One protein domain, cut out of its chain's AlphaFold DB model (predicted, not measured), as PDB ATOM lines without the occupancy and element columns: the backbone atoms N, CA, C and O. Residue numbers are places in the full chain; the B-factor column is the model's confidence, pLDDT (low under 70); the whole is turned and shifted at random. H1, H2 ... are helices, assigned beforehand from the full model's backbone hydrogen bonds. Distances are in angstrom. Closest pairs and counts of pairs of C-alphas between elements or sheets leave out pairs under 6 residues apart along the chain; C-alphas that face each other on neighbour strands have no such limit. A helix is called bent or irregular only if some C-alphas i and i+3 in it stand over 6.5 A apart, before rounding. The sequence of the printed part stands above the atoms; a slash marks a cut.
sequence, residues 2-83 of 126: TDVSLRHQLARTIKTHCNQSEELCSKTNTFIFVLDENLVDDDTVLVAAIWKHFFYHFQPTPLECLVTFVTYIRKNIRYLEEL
ATOM      1  N   THR A   2     -11.616 -68.833  38.080       65.38
ATOM      2  CA  THR A   2     -11.749 -67.422  38.494       65.38
ATOM      3  C   THR A   2     -12.428 -66.527  37.443       65.38
ATOM      4  O   THR A   2     -13.275 -65.717  37.800       65.38
ATOM      5  N   ASP A   3     -12.155 -66.737  36.149       74.81
ATOM      6  CA  ASP A   3     -12.757 -65.974  35.032       74.81
ATOM      7  C   ASP A   3     -14.286 -66.171  34.932       74.81
ATOM      8  O   ASP A   3     -15.056 -65.223  34.791       74.81
ATOM      9  N   VAL A   4     -14.765 -67.404  35.124       82.31
ATOM     10  CA  VAL A   4     -16.205 -67.711  35.083       82.31
ATOM     11  C   VAL A   4     -16.951 -67.046  36.244       82.31
ATOM     12  O   VAL A   4     -18.043 -66.520  36.042       82.31
ATOM     13  N   SER A   5     -16.365 -67.017  37.444       83.69
ATOM     14  CA  SER A   5     -16.968 -66.361  38.614       83.69
ATOM     15  C   SER A   5     -17.109 -64.847  38.413       83.69
ATOM     16  O   SER A   5     -18.176 -64.282  38.665       83.69
ATOM     17  N   LEU A   6     -16.068 -64.206  37.868       84.31
ATOM     18  CA  LEU A   6     -16.070 -62.774  37.561       84.31
ATOM     19  C   LEU A   6     -17.127 -62.417  36.510       84.31
ATOM     20  O   LEU A   6     -17.864 -61.449  36.684       84.31
ATOM     21  N   ARG A   7     -17.289 -63.241  35.466       85.62
ATOM     22  CA  ARG A   7     -18.347 -63.052  34.456       85.62
ATOM     23  C   ARG A   7     -19.752 -63.176  35.043       85.62
ATOM     24  O   ARG A   7     -20.620 -62.374  34.712       85.62
ATOM     25  N   HIS A   8     -19.980 -64.127  35.951       86.75
ATOM     26  CA  HIS A   8     -21.268 -64.269  36.639       86.75
ATOM     27  C   HIS A   8     -21.546 -63.117  37.614       86.75
ATOM     28  O   HIS A   8     -22.698 -62.723  37.793       86.75
ATOM     29  N   GLN A   9     -20.522 -62.574  38.275       88.44
ATOM     30  CA  GLN A   9     -20.667 -61.366  39.090       88.44
ATOM     31  C   GLN A   9     -21.006 -60.154  38.220       88.44
ATOM     32  O   GLN A   9     -22.002 -59.492  38.491       88.44
ATOM     33  N   LEU A  10     -20.269 -59.930  37.130       90.19
ATOM     34  CA  LEU A  10     -20.530 -58.836  36.194       90.19
ATOM     35  C   LEU A  10     -21.940 -58.915  35.592       90.19
ATOM     36  O   LEU A  10     -22.661 -57.921  35.596       90.19
ATOM     37  N   ALA A  11     -22.373 -60.096  35.141       92.38
ATOM     38  CA  ALA A  11     -23.718 -60.293  34.599       92.38
ATOM     39  C   ALA A  11     -24.818 -59.980  35.630       92.38
ATOM     40  O   ALA A  11     -25.840 -59.387  35.285       92.38
ATOM     41  N   ARG A  12     -24.605 -60.327  36.909       90.88
ATOM     42  CA  ARG A  12     -25.529 -59.974  38.001       90.88
ATOM     43  C   ARG A  12     -25.565 -58.472  38.260       90.88
ATOM     44  O   ARG A  12     -26.652 -57.924  38.432       90.88
ATOM     45  N   THR A  13     -24.410 -57.813  38.261       92.94
ATOM     46  CA  THR A  13     -24.314 -56.359  38.437       92.94
ATOM     47  C   THR A  13     -25.016 -55.623  37.299       92.94
ATOM     48  O   THR A  13     -25.864 -54.776  37.563       92.94
ATOM     49  N   ILE A  14     -24.762 -56.008  36.042       93.38
ATOM     50  CA  ILE A  14     -25.437 -55.437  34.866       93.38
ATOM     51  C   ILE A  14     -26.951 -55.621  34.979       93.38
ATOM     52  O   ILE A  14     -27.689 -54.650  34.870       93.38
ATOM     53  N   LYS A  15     -27.418 -56.841  35.278       94.62
ATOM     54  CA  LYS A  15     -28.850 -57.115  35.442       94.62
ATOM     55  C   LYS A  15     -29.482 -56.264  36.545       94.62
ATOM     56  O   LYS A  15     -30.587 -55.763  36.378       94.62
ATOM     57  N   THR A  16     -28.776 -56.080  37.658       94.94
ATOM     58  CA  THR A  16     -29.244 -55.238  38.766       94.94
ATOM     59  C   THR A  16     -29.384 -53.782  38.327       94.94
ATOM     60  O   THR A  16     -30.418 -53.175  38.580       94.94
ATOM     61  N   HIS A  17     -28.394 -53.238  37.616       92.81
ATOM     62  CA  HIS A  17     -28.458 -51.870  37.102       92.81
ATOM     63  C   HIS A  17     -29.535 -51.681  36.031       92.81
ATOM     64  O   HIS A  17     -30.201 -50.651  36.033       92.81
ATOM     65  N   CYS A  18     -29.754 -52.668  35.156       94.75
ATOM     66  CA  CYS A  18     -30.864 -52.640  34.203       94.75
ATOM     67  C   CYS A  18     -32.207 -52.542  34.934       94.75
ATOM     68  O   CYS A  18     -32.974 -51.626  34.659       94.75
ATOM     69  N   ASN A  19     -32.442 -53.402  35.929       94.62
ATOM     70  CA  ASN A  19     -33.680 -53.379  36.709       94.62
ATOM     71  C   ASN A  19     -33.871 -52.048  37.459       94.62
ATOM     72  O   ASN A  19     -34.968 -51.504  37.478       94.62
ATOM     73  N   GLN A  20     -32.806 -51.506  38.062       94.06
ATOM     74  CA  GLN A  20     -32.850 -50.206  38.742       94.06
ATOM     75  C   GLN A  20     -33.173 -49.063  37.774       94.06
ATOM     76  O   GLN A  20     -33.932 -48.161  38.119       94.06
ATOM     77  N   SER A  21     -32.607 -49.107  36.565       92.31
ATOM     78  CA  SER A  21     -32.888 -48.135  35.508       92.31
ATOM     79  C   SER A  21     -34.349 -48.211  35.064       92.31
ATOM     80  O   SER A  21     -35.027 -47.191  35.003       92.31
ATOM     81  N   GLU A  22     -34.871 -49.417  34.830       94.38
ATOM     82  CA  GLU A  22     -36.277 -49.632  34.465       94.38
ATOM     83  C   GLU A  22     -37.235 -49.147  35.559       94.38
ATOM     84  O   GLU A  22     -38.213 -48.456  35.270       94.38
ATOM     85  N   GLU A  23     -36.929 -49.442  36.824       93.75
ATOM     86  CA  GLU A  23     -37.713 -48.975  37.967       93.75
ATOM     87  C   GLU A  23     -37.693 -47.443  38.081       93.75
ATOM     88  O   GLU A  23     -38.734 -46.823  38.311       93.75
ATOM     89  N   LEU A  24     -36.531 -46.815  37.882       91.88
ATOM     90  CA  LEU A  24     -36.396 -45.359  37.897       91.88
ATOM     91  C   LEU A  24     -37.164 -44.705  36.745       91.88
ATOM     92  O   LEU A  24     -37.875 -43.723  36.970       91.88
ATOM     93  N   CYS A  25     -37.062 -45.257  35.534       92.56
ATOM     94  CA  CYS A  25     -37.822 -44.806  34.372       92.56
ATOM     95  C   CYS A  25     -39.326 -44.903  34.635       92.56
ATOM     96  O   CYS A  25     -40.053 -43.942  34.405       92.56
ATOM     97  N   SER A  26     -39.792 -46.032  35.179       92.88
ATOM     98  CA  SER A  26     -41.204 -46.226  35.510       92.88
ATOM     99  C   SER A  26     -41.694 -45.193  36.527       92.88
ATOM    100  O   SER A  26     -42.680 -44.508  36.260       92.88
ATOM    101  N   LYS A  27     -40.982 -45.010  37.648       89.19
ATOM    102  CA  LYS A  27     -41.358 -44.034  38.687       89.19
ATOM    103  C   LYS A  27     -41.350 -42.598  38.171       89.19
ATOM    104  O   LYS A  27     -42.263 -41.837  38.484       89.19
ATOM    105  N   THR A  28     -40.338 -42.240  37.380       87.75
ATOM    106  CA  THR A  28     -40.223 -40.911  36.768       87.75
ATOM    107  C   THR A  28     -41.377 -40.658  35.805       87.75
ATOM    108  O   THR A  28     -42.035 -39.630  35.912       87.75
ATOM    109  N   ASN A  29     -41.690 -41.615  34.927       89.62
ATOM    110  CA  ASN A  29     -42.798 -41.483  33.984       89.62
ATOM    111  C   ASN A  29     -44.137 -41.344  34.711       89.62
ATOM    112  O   ASN A  29     -44.906 -40.445  34.393       89.62
ATOM    113  N   THR A  30     -44.403 -42.178  35.722       89.56
ATOM    114  CA  THR A  30     -45.617 -42.048  36.541       89.56
ATOM    115  C   THR A  30     -45.715 -40.667  37.180       89.56
ATOM    116  O   THR A  30     -46.788 -40.076  37.182       89.56
ATOM    117  N   PHE A  31     -44.611 -40.132  37.703       88.38
ATOM    118  CA  PHE A  31     -44.612 -38.796  38.283       88.38
ATOM    119  C   PHE A  31     -44.872 -37.701  37.241       88.38
ATOM    120  O   PHE A  31     -45.668 -36.809  37.508       88.38
ATOM    121  N   ILE A  32     -44.267 -37.794  36.054       87.75
ATOM    122  CA  ILE A  32     -44.502 -36.848  34.954       87.75
ATOM    123  C   ILE A  32     -45.969 -36.862  34.522       87.75
ATOM    124  O   ILE A  32     -46.544 -35.792  34.375       87.75
ATOM    125  N   PHE A  33     -46.592 -38.036  34.378       86.94
ATOM    126  CA  PHE A  33     -48.019 -38.124  34.041       86.94
ATOM    127  C   PHE A  33     -48.903 -37.481  35.107       86.94
ATOM    128  O   PHE A  33     -49.789 -36.699  34.787       86.94
ATOM    129  N   VAL A  34     -48.621 -37.759  36.382       86.31
ATOM    130  CA  VAL A  34     -49.337 -37.121  37.491       86.31
ATOM    131  C   VAL A  34     -49.137 -35.606  37.460       86.31
ATOM    132  O   VAL A  34     -50.076 -34.869  37.733       86.31
ATOM    133  N   LEU A  35     -47.941 -35.108  37.144       85.88
ATOM    134  CA  LEU A  35     -47.740 -33.671  36.985       85.88
ATOM    135  C   LEU A  35     -48.564 -33.122  35.822       85.88
ATOM    136  O   LEU A  35     -49.299 -32.175  36.042       85.88
ATOM    137  N   ASP A  36     -48.489 -33.716  34.634       84.88
ATOM    138  CA  ASP A  36     -49.214 -33.255  33.445       84.88
ATOM    139  C   ASP A  36     -50.720 -33.093  33.707       84.88
ATOM    140  O   ASP A  36     -51.284 -32.027  33.462       84.88
ATOM    141  N   GLU A  37     -51.343 -34.092  34.338       80.19
ATOM    142  CA  GLU A  37     -52.757 -34.032  34.729       80.19
ATOM    143  C   GLU A  37     -53.034 -32.895  35.728       80.19
ATOM    144  O   GLU A  37     -53.997 -32.147  35.579       80.19
ATOM    145  N   ASN A  38     -52.172 -32.717  36.730       79.06
ATOM    146  CA  ASN A  38     -52.414 -31.778  37.830       79.06
ATOM    147  C   ASN A  38     -51.932 -30.346  37.559       79.06
ATOM    148  O   ASN A  38     -52.307 -29.419  38.279       79.06
ATOM    149  N   LEU A  39     -51.111 -30.135  36.529       80.94
ATOM    150  CA  LEU A  39     -50.677 -28.805  36.100       80.94
ATOM    151  C   LEU A  39     -51.823 -28.002  35.477       80.94
ATOM    152  O   LEU A  39     -51.774 -26.774  35.513       80.94
ATOM    153  N   VAL A  40     -52.861 -28.673  34.975       70.62
ATOM    154  CA  VAL A  40     -54.063 -28.048  34.396       70.62
ATOM    155  C   VAL A  40     -55.197 -27.909  35.429       70.62
ATOM    156  O   VAL A  40     -56.125 -27.131  35.228       70.62
ATOM    157  N   ASP A  41     -55.102 -28.623  36.554       73.12
ATOM    158  CA  ASP A  41     -56.204 -28.835  37.505       73.12
ATOM    159  C   ASP A  41     -55.981 -28.130  38.871       73.12
ATOM    160  O   ASP A  41     -55.166 -27.211  38.980       73.12
ATOM    161  N   ASP A  42     -56.702 -28.535  39.926       81.75
ATOM    162  CA  ASP A  42     -56.689 -27.956  41.289       81.75
ATOM    163  C   ASP A  42     -55.311 -28.010  42.003       81.75
ATOM    164  O   ASP A  42     -54.620 -29.035  42.038       81.75
ATOM    165  N   ASP A  43     -54.932 -26.903  42.659       86.25
ATOM    166  CA  ASP A  43     -53.732 -26.774  43.503       86.25
ATOM    167  C   ASP A  43     -53.631 -27.841  44.588       86.25
ATOM    168  O   ASP A  43     -52.533 -28.287  44.914       86.25
ATOM    169  N   THR A  44     -54.756 -28.294  45.128       88.19
ATOM    170  CA  THR A  44     -54.807 -29.339  46.151       88.19
ATOM    171  C   THR A  44     -54.175 -30.635  45.647       88.19
ATOM    172  O   THR A  44     -53.433 -31.298  46.380       88.19
ATOM    173  N   VAL A  45     -54.421 -30.986  44.382       87.38
ATOM    174  CA  VAL A  45     -53.899 -32.221  43.793       87.38
ATOM    175  C   VAL A  45     -52.428 -32.057  43.412       87.38
ATOM    176  O   VAL A  45     -51.622 -32.946  43.702       87.38
ATOM    177  N   LEU A  46     -52.035 -30.887  42.891       89.88
ATOM    178  CA  LEU A  46     -50.627 -30.563  42.643       89.88
ATOM    179  C   LEU A  46     -49.800 -30.591  43.943       89.88
ATOM    180  O   LEU A  46     -48.738 -31.214  43.987       89.88
ATOM    181  N   VAL A  47     -50.300 -29.991  45.028       92.12
ATOM    182  CA  VAL A  47     -49.671 -30.032  46.360       92.12
ATOM    183  C   VAL A  47     -49.493 -31.473  46.826       92.12
ATOM    184  O   VAL A  47     -48.404 -31.839  47.270       92.12
ATOM    185  N   ALA A  48     -50.527 -32.310  46.707       89.69
ATOM    186  CA  ALA A  48     -50.464 -33.708  47.118       89.69
ATOM    187  C   ALA A  48     -49.435 -34.509  46.302       89.69
ATOM    188  O   ALA A  48     -48.667 -35.289  46.876       89.69
ATOM    189  N   ALA A  49     -49.375 -34.294  44.985       89.94
ATOM    190  CA  ALA A  49     -48.409 -34.935  44.098       89.94
ATOM    191  C   ALA A  49     -46.962 -34.543  44.446       89.94
ATOM    192  O   ALA A  49     -46.109 -35.417  44.629       89.94
ATOM    193  N   ILE A  50     -46.697 -33.242  44.611       92.38
ATOM    194  CA  ILE A  50     -45.380 -32.716  44.994       92.38
ATOM    195  C   ILE A  50     -44.982 -33.211  46.385       92.38
ATOM    196  O   ILE A  50     -43.851 -33.663  46.578       92.38
ATOM    197  N   TRP A  51     -45.903 -33.189  47.351       93.38
ATOM    198  CA  TRP A  51     -45.643 -33.697  48.695       93.38
ATOM    199  C   TRP A  51     -45.263 -35.176  48.672       93.38
ATOM    200  O   TRP A  51     -44.221 -35.551  49.208       93.38
ATOM    201  N   LYS A  52     -46.056 -36.011  47.994       90.12
ATOM    202  CA  LYS A  52     -45.807 -37.453  47.903       90.12
ATOM    203  C   LYS A  52     -44.459 -37.769  47.253       90.12
ATOM    204  O   LYS A  52     -43.804 -38.723  47.661       90.12
ATOM    205  N   HIS A  53     -44.053 -36.991  46.251       89.75
ATOM    206  CA  HIS A  53     -42.826 -37.262  45.509       89.75
ATOM    207  C   HIS A  53     -41.568 -36.727  46.205       89.75
ATOM    208  O   HIS A  53     -40.565 -37.431  46.280       89.75
ATOM    209  N   PHE A  54     -41.618 -35.507  46.745       90.56
ATOM    210  CA  PHE A  54     -40.429 -34.829  47.271       90.56
ATOM    211  C   PHE A  54     -40.374 -34.748  48.794       90.56
ATOM    212  O   PHE A  54     -39.284 -34.719  49.356       90.56
ATOM    213  N   PHE A  55     -41.520 -34.709  49.475       92.19
ATOM    214  CA  PHE A  55     -41.588 -34.366  50.900       92.19
ATOM    215  C   PHE A  55     -42.086 -35.499  51.806       92.19
ATOM    216  O   PHE A  55     -42.030 -35.356  53.025       92.19
ATOM    217  N   TYR A  56     -42.522 -36.632  51.247       91.50
ATOM    218  CA  TYR A  56     -43.153 -37.733  51.989       91.50
ATOM    219  C   TYR A  56     -42.322 -38.236  53.182       91.50
ATOM    220  O   TYR A  56     -42.866 -38.576  54.231       91.50
ATOM    221  N   HIS A  57     -40.994 -38.248  53.041       92.94
ATOM    222  CA  HIS A  57     -40.077 -38.723  54.077       92.94
ATOM    223  C   HIS A  57     -39.658 -37.654  55.102       92.94
ATOM    224  O   HIS A  57     -38.953 -37.980  56.055       92.94
ATOM    225  N   PHE A  58     -40.079 -36.396  54.945       90.94
ATOM    226  CA  PHE A  58     -39.711 -35.306  55.851       90.94
ATOM    227  C   PHE A  58     -40.753 -35.134  56.961       90.94
ATOM    228  O   PHE A  58     -41.936 -34.904  56.694       90.94
ATOM    229  N   GLN A  59     -40.299 -35.235  58.214       89.19
ATOM    230  CA  GLN A  59     -41.127 -35.087  59.411       89.19
ATOM    231  C   GLN A  59     -40.452 -34.139  60.426       89.19
ATOM    232  O   GLN A  59     -39.347 -34.444  60.878       89.19
ATOM    233  N   PRO A  60     -41.095 -33.011  60.802       87.31
ATOM    234  CA  PRO A  60     -42.371 -32.527  60.265       87.31
ATOM    235  C   PRO A  60     -42.250 -32.127  58.785       87.31
ATOM    236  O   PRO A  60     -41.170 -31.781  58.308       87.31
ATOM    237  N   THR A  61     -43.363 -32.181  58.048       89.94
ATOM    238  CA  THR A  61     -43.387 -31.724  56.651       89.94
ATOM    239  C   THR A  61     -43.054 -30.227  56.588       89.94
ATOM    240  O   THR A  61     -43.714 -29.437  57.269       89.94
ATOM    241  N   PRO A  62     -42.066 -29.804  55.777       93.12
ATOM    242  CA  PRO A  62     -41.686 -28.399  55.655       93.12
ATOM    243  C   PRO A  62     -42.709 -27.646  54.794       93.12
ATOM    244  O   PRO A  62     -42.525 -27.458  53.590       93.12
ATOM    245  N   LEU A  63     -43.820 -27.239  55.414       91.75
ATOM    246  CA  LEU A  63     -44.978 -26.659  54.726       91.75
ATOM    247  C   LEU A  63     -44.622 -25.413  53.904       91.75
ATOM    248  O   LEU A  63     -45.088 -25.276  52.777       91.75
ATOM    249  N   GLU A  64     -43.760 -24.537  54.424       92.56
ATOM    250  CA  GLU A  64     -43.320 -23.331  53.712       92.56
ATOM    251  C   GLU A  64     -42.598 -23.666  52.401       92.56
ATOM    252  O   GLU A  64     -42.863 -23.049  51.367       92.56
ATOM    253  N   CYS A  65     -41.731 -24.683  52.412       92.25
ATOM    254  CA  CYS A  65     -41.042 -25.153  51.213       92.25
ATOM    255  C   CYS A  65     -42.028 -25.747  50.204       92.25
ATOM    256  O   CYS A  65     -41.924 -25.458  49.014       92.25
ATOM    257  N   LEU A  66     -43.000 -26.536  50.672       92.88
ATOM    258  CA  LEU A  66     -44.027 -27.136  49.820       92.88
ATOM    259  C   LEU A  66     -44.878 -26.061  49.128       92.88
ATOM    260  O   LEU A  66     -45.027 -26.087  47.908       92.88
ATOM    261  N   VAL A  67     -45.374 -25.081  49.888       92.06
ATOM    262  CA  VAL A  67     -46.163 -23.956  49.356       92.06
ATOM    263  C   VAL A  67     -45.339 -23.133  48.370       92.06
ATOM    264  O   VAL A  67     -45.826 -22.793  47.289       92.06
ATOM    265  N   THR A  68     -44.080 -22.848  48.706       92.69
ATOM    266  CA  THR A  68     -43.163 -22.113  47.825       92.69
ATOM    267  C   THR A  68     -42.959 -22.857  46.510       92.69
ATOM    268  O   THR A  68     -43.020 -22.247  45.444       92.69
ATOM    269  N   PHE A  69     -42.772 -24.177  46.560       92.19
ATOM    270  CA  PHE A  69     -42.521 -24.980  45.369       92.19
ATOM    271  C   PHE A  69     -43.752 -25.056  44.457       92.19
ATOM    272  O   PHE A  69     -43.644 -24.847  43.251       92.19
ATOM    273  N   VAL A  70     -44.942 -25.259  45.022       92.12
ATOM    274  CA  VAL A  70     -46.191 -25.262  44.240       92.12
ATOM    275  C   VAL A  70     -46.455 -23.890  43.620       92.12
ATOM    276  O   VAL A  70     -46.724 -23.791  42.423       92.12
ATOM    277  N   THR A  71     -46.287 -22.819  44.400       91.81
ATOM    278  CA  THR A  71     -46.429 -21.439  43.911       91.81
ATOM    279  C   THR A  71     -45.464 -21.161  42.760       91.81
ATOM    280  O   THR A  71     -45.832 -20.531  41.768       91.81
ATOM    281  N   TYR A  72     -44.226 -21.640  42.874       92.44
ATOM    282  CA  TYR A  72     -43.217 -21.512  41.832       92.44
ATOM    283  C   TYR A  72     -43.630 -22.205  40.537       92.44
ATOM    284  O   TYR A  72     -43.557 -21.594  39.470       92.44
ATOM    285  N   ILE A  73     -44.096 -23.451  40.632       91.44
ATOM    286  CA  ILE A  73     -44.558 -24.226  39.478       91.44
ATOM    287  C   ILE A  73     -45.696 -23.478  38.775       91.44
ATOM    288  O   ILE A  73     -45.600 -23.225  37.578       91.44
ATOM    289  N   ARG A  74     -46.716 -23.022  39.514       90.56
ATOM    290  CA  ARG A  74     -47.859 -22.294  38.934       90.56
ATOM    291  C   ARG A  74     -47.465 -20.994  38.249       90.56
ATOM    292  O   ARG A  74     -47.928 -20.719  37.146       90.56
ATOM    293  N   LYS A  75     -46.588 -20.205  38.877       90.94
ATOM    294  CA  LYS A  75     -46.076 -18.972  38.266       90.94
ATOM    295  C   LYS A  75     -45.342 -19.257  36.955       90.94
ATOM    296  O   LYS A  75     -45.509 -18.504  36.004       90.94
ATOM    297  N   ASN A  76     -44.561 -20.336  36.897       90.19
ATOM    298  CA  ASN A  76     -43.841 -20.716  35.686       90.19
ATOM    299  C   ASN A  76     -44.761 -21.235  34.588       90.19
ATOM    300  O   ASN A  76     -44.596 -20.812  33.454       90.19
ATOM    301  N   ILE A  77     -45.743 -22.084  34.901       89.50
ATOM    302  CA  ILE A  77     -46.725 -22.538  33.905       89.50
ATOM    303  C   ILE A  77     -47.440 -21.345  33.286       89.50
ATOM    304  O   ILE A  77     -47.393 -21.173  32.073       89.50
ATOM    305  N   ARG A  78     -47.983 -20.456  34.122       88.56
ATOM    306  CA  ARG A  78     -48.658 -19.251  33.645       88.56
ATOM    307  C   ARG A  78     -47.742 -18.371  32.792       88.56
ATOM    308  O   ARG A  78     -48.151 -17.892  31.743       88.56
ATOM    309  N   TYR A  79     -46.499 -18.168  33.228       87.88
ATOM    310  CA  TYR A  79     -45.515 -17.423  32.444       87.88
ATOM    311  C   TYR A  79     -45.280 -18.064  31.071       87.88
ATOM    312  O   TYR A  79     -45.268 -17.356  30.070       87.88
ATOM    313  N   LEU A  80     -45.124 -19.389  31.015       86.69
ATOM    314  CA  LEU A  80     -44.893 -20.123  29.773       86.69
ATOM    315  C   LEU A  80     -46.112 -20.106  28.839       86.69
ATOM    316  O   LEU A  80     -45.927 -20.033  27.628       86.69
ATOM    317  N   GLU A  81     -47.333 -20.132  29.377       86.38
ATOM    318  CA  GLU A  81     -48.583 -20.011  28.609       86.38
ATOM    319  C   GLU A  81     -48.790 -18.605  28.027       86.38
ATOM    320  O   GLU A  81     -49.347 -18.453  26.942       86.38
ATOM    321  N   GLU A  82     -48.335 -17.570  28.737       87.50
ATOM    322  CA  GLU A  82     -48.430 -16.172  28.305       87.50
ATOM    323  C   GLU A  82     -47.334 -15.784  27.286       87.50
ATOM    324  O   GLU A  82     -47.390 -14.699  26.697       87.50
ATOM    325  N   LEU A  83     -46.334 -16.645  27.047       82.69
ATOM    326  CA  LEU A  83     -45.263 -16.362  26.090       82.69
ATOM    327  C   LEU A  83     -45.790 -16.345  24.641       82.69
ATOM    328  O   LEU A  83     -46.424 -17.300  24.194       82.69
TER     329      LEU A  83
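This is residues 2 to 83 of the 126 residues of the protein "Hypothetical protein" of Rotaria sordida (UniProt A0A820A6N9). The shape is a lopsided T: the long helix H1 is the stem, and H3 runs as a crossbar past the end of H1 at Leu 39. The short helix H2 folds back along the last part of H1 as a helical hairpin and fills the corner between the stem and one half of the crossbar, while residues 2 to 26 of H1 stick out as a long bare arm. The printed part has 82 residues with three named helices, in the order H1, H2, H3, and no named strand; the class is all helix. The whole is extended, with a radius of gyration of the C-alphas of 19.4 A, and its flat outline spans 62 by 35 by 17 A.

H1, residues 2 to 39, is the longest helix and measures 54.9 A from first to last C-alpha. It begins with C-alpha 2 at (-11.749, -67.422, 38.494) and ends with C-alpha 39 at (-50.677, -28.805, 36.100). H2, residues 43 to 55, measures 16.1 A; it is neither bent nor irregular, but only just: C-alphas 52 and 55 are 6.0 A apart. H3, residues 63 to 82, measures 28.6 A and ends with C-alpha 82 at (-48.430, -16.172, 28.305).

H1 touches H2 with its residues 31 to 39 alone. The closest C-alphas of the two are those of Asn 38 and Leu 46, 5.3 A apart. Their lines stand at a shallow tilt of 20 degrees, and they run opposite ways as a hairpin. H3 touches H2 with its residues 66 to 70 alone, and their closest C-alphas, those of Val 47 and Val 70, are 6.3 A apart. H2 and H3 stand at a steep tilt of 59 degrees and run opposite ways. H1 and H3 are close but not clearly touching, with the closest C-alphas, those of Leu 39 and Arg 74, 7.6 A apart. Their lines are only just about perpendicular, at 71 degrees. In H1, H2 and H3 every O i to N i+4 pair is within hydrogen-bond range.

The two C-alphas farthest apart are those of Thr 2 and Glu 82, at 63.8 A. Residues 2 to 26, which belong to H1, stand free, as do residues 78 to 83, of which 78 to 82 belong to H3. Without these stretches the body has 51 residues, spans 28 by 25 by 15 A and has a radius of gyration of 10.7 A. The link from H1 to H2 is tight, with 3 residues, and the link from H2 to H3 is short, with 7. The printed part has no cut. The mean pLDDT of the printed part is 88.8, and residue 2 is the one printed residue under 70.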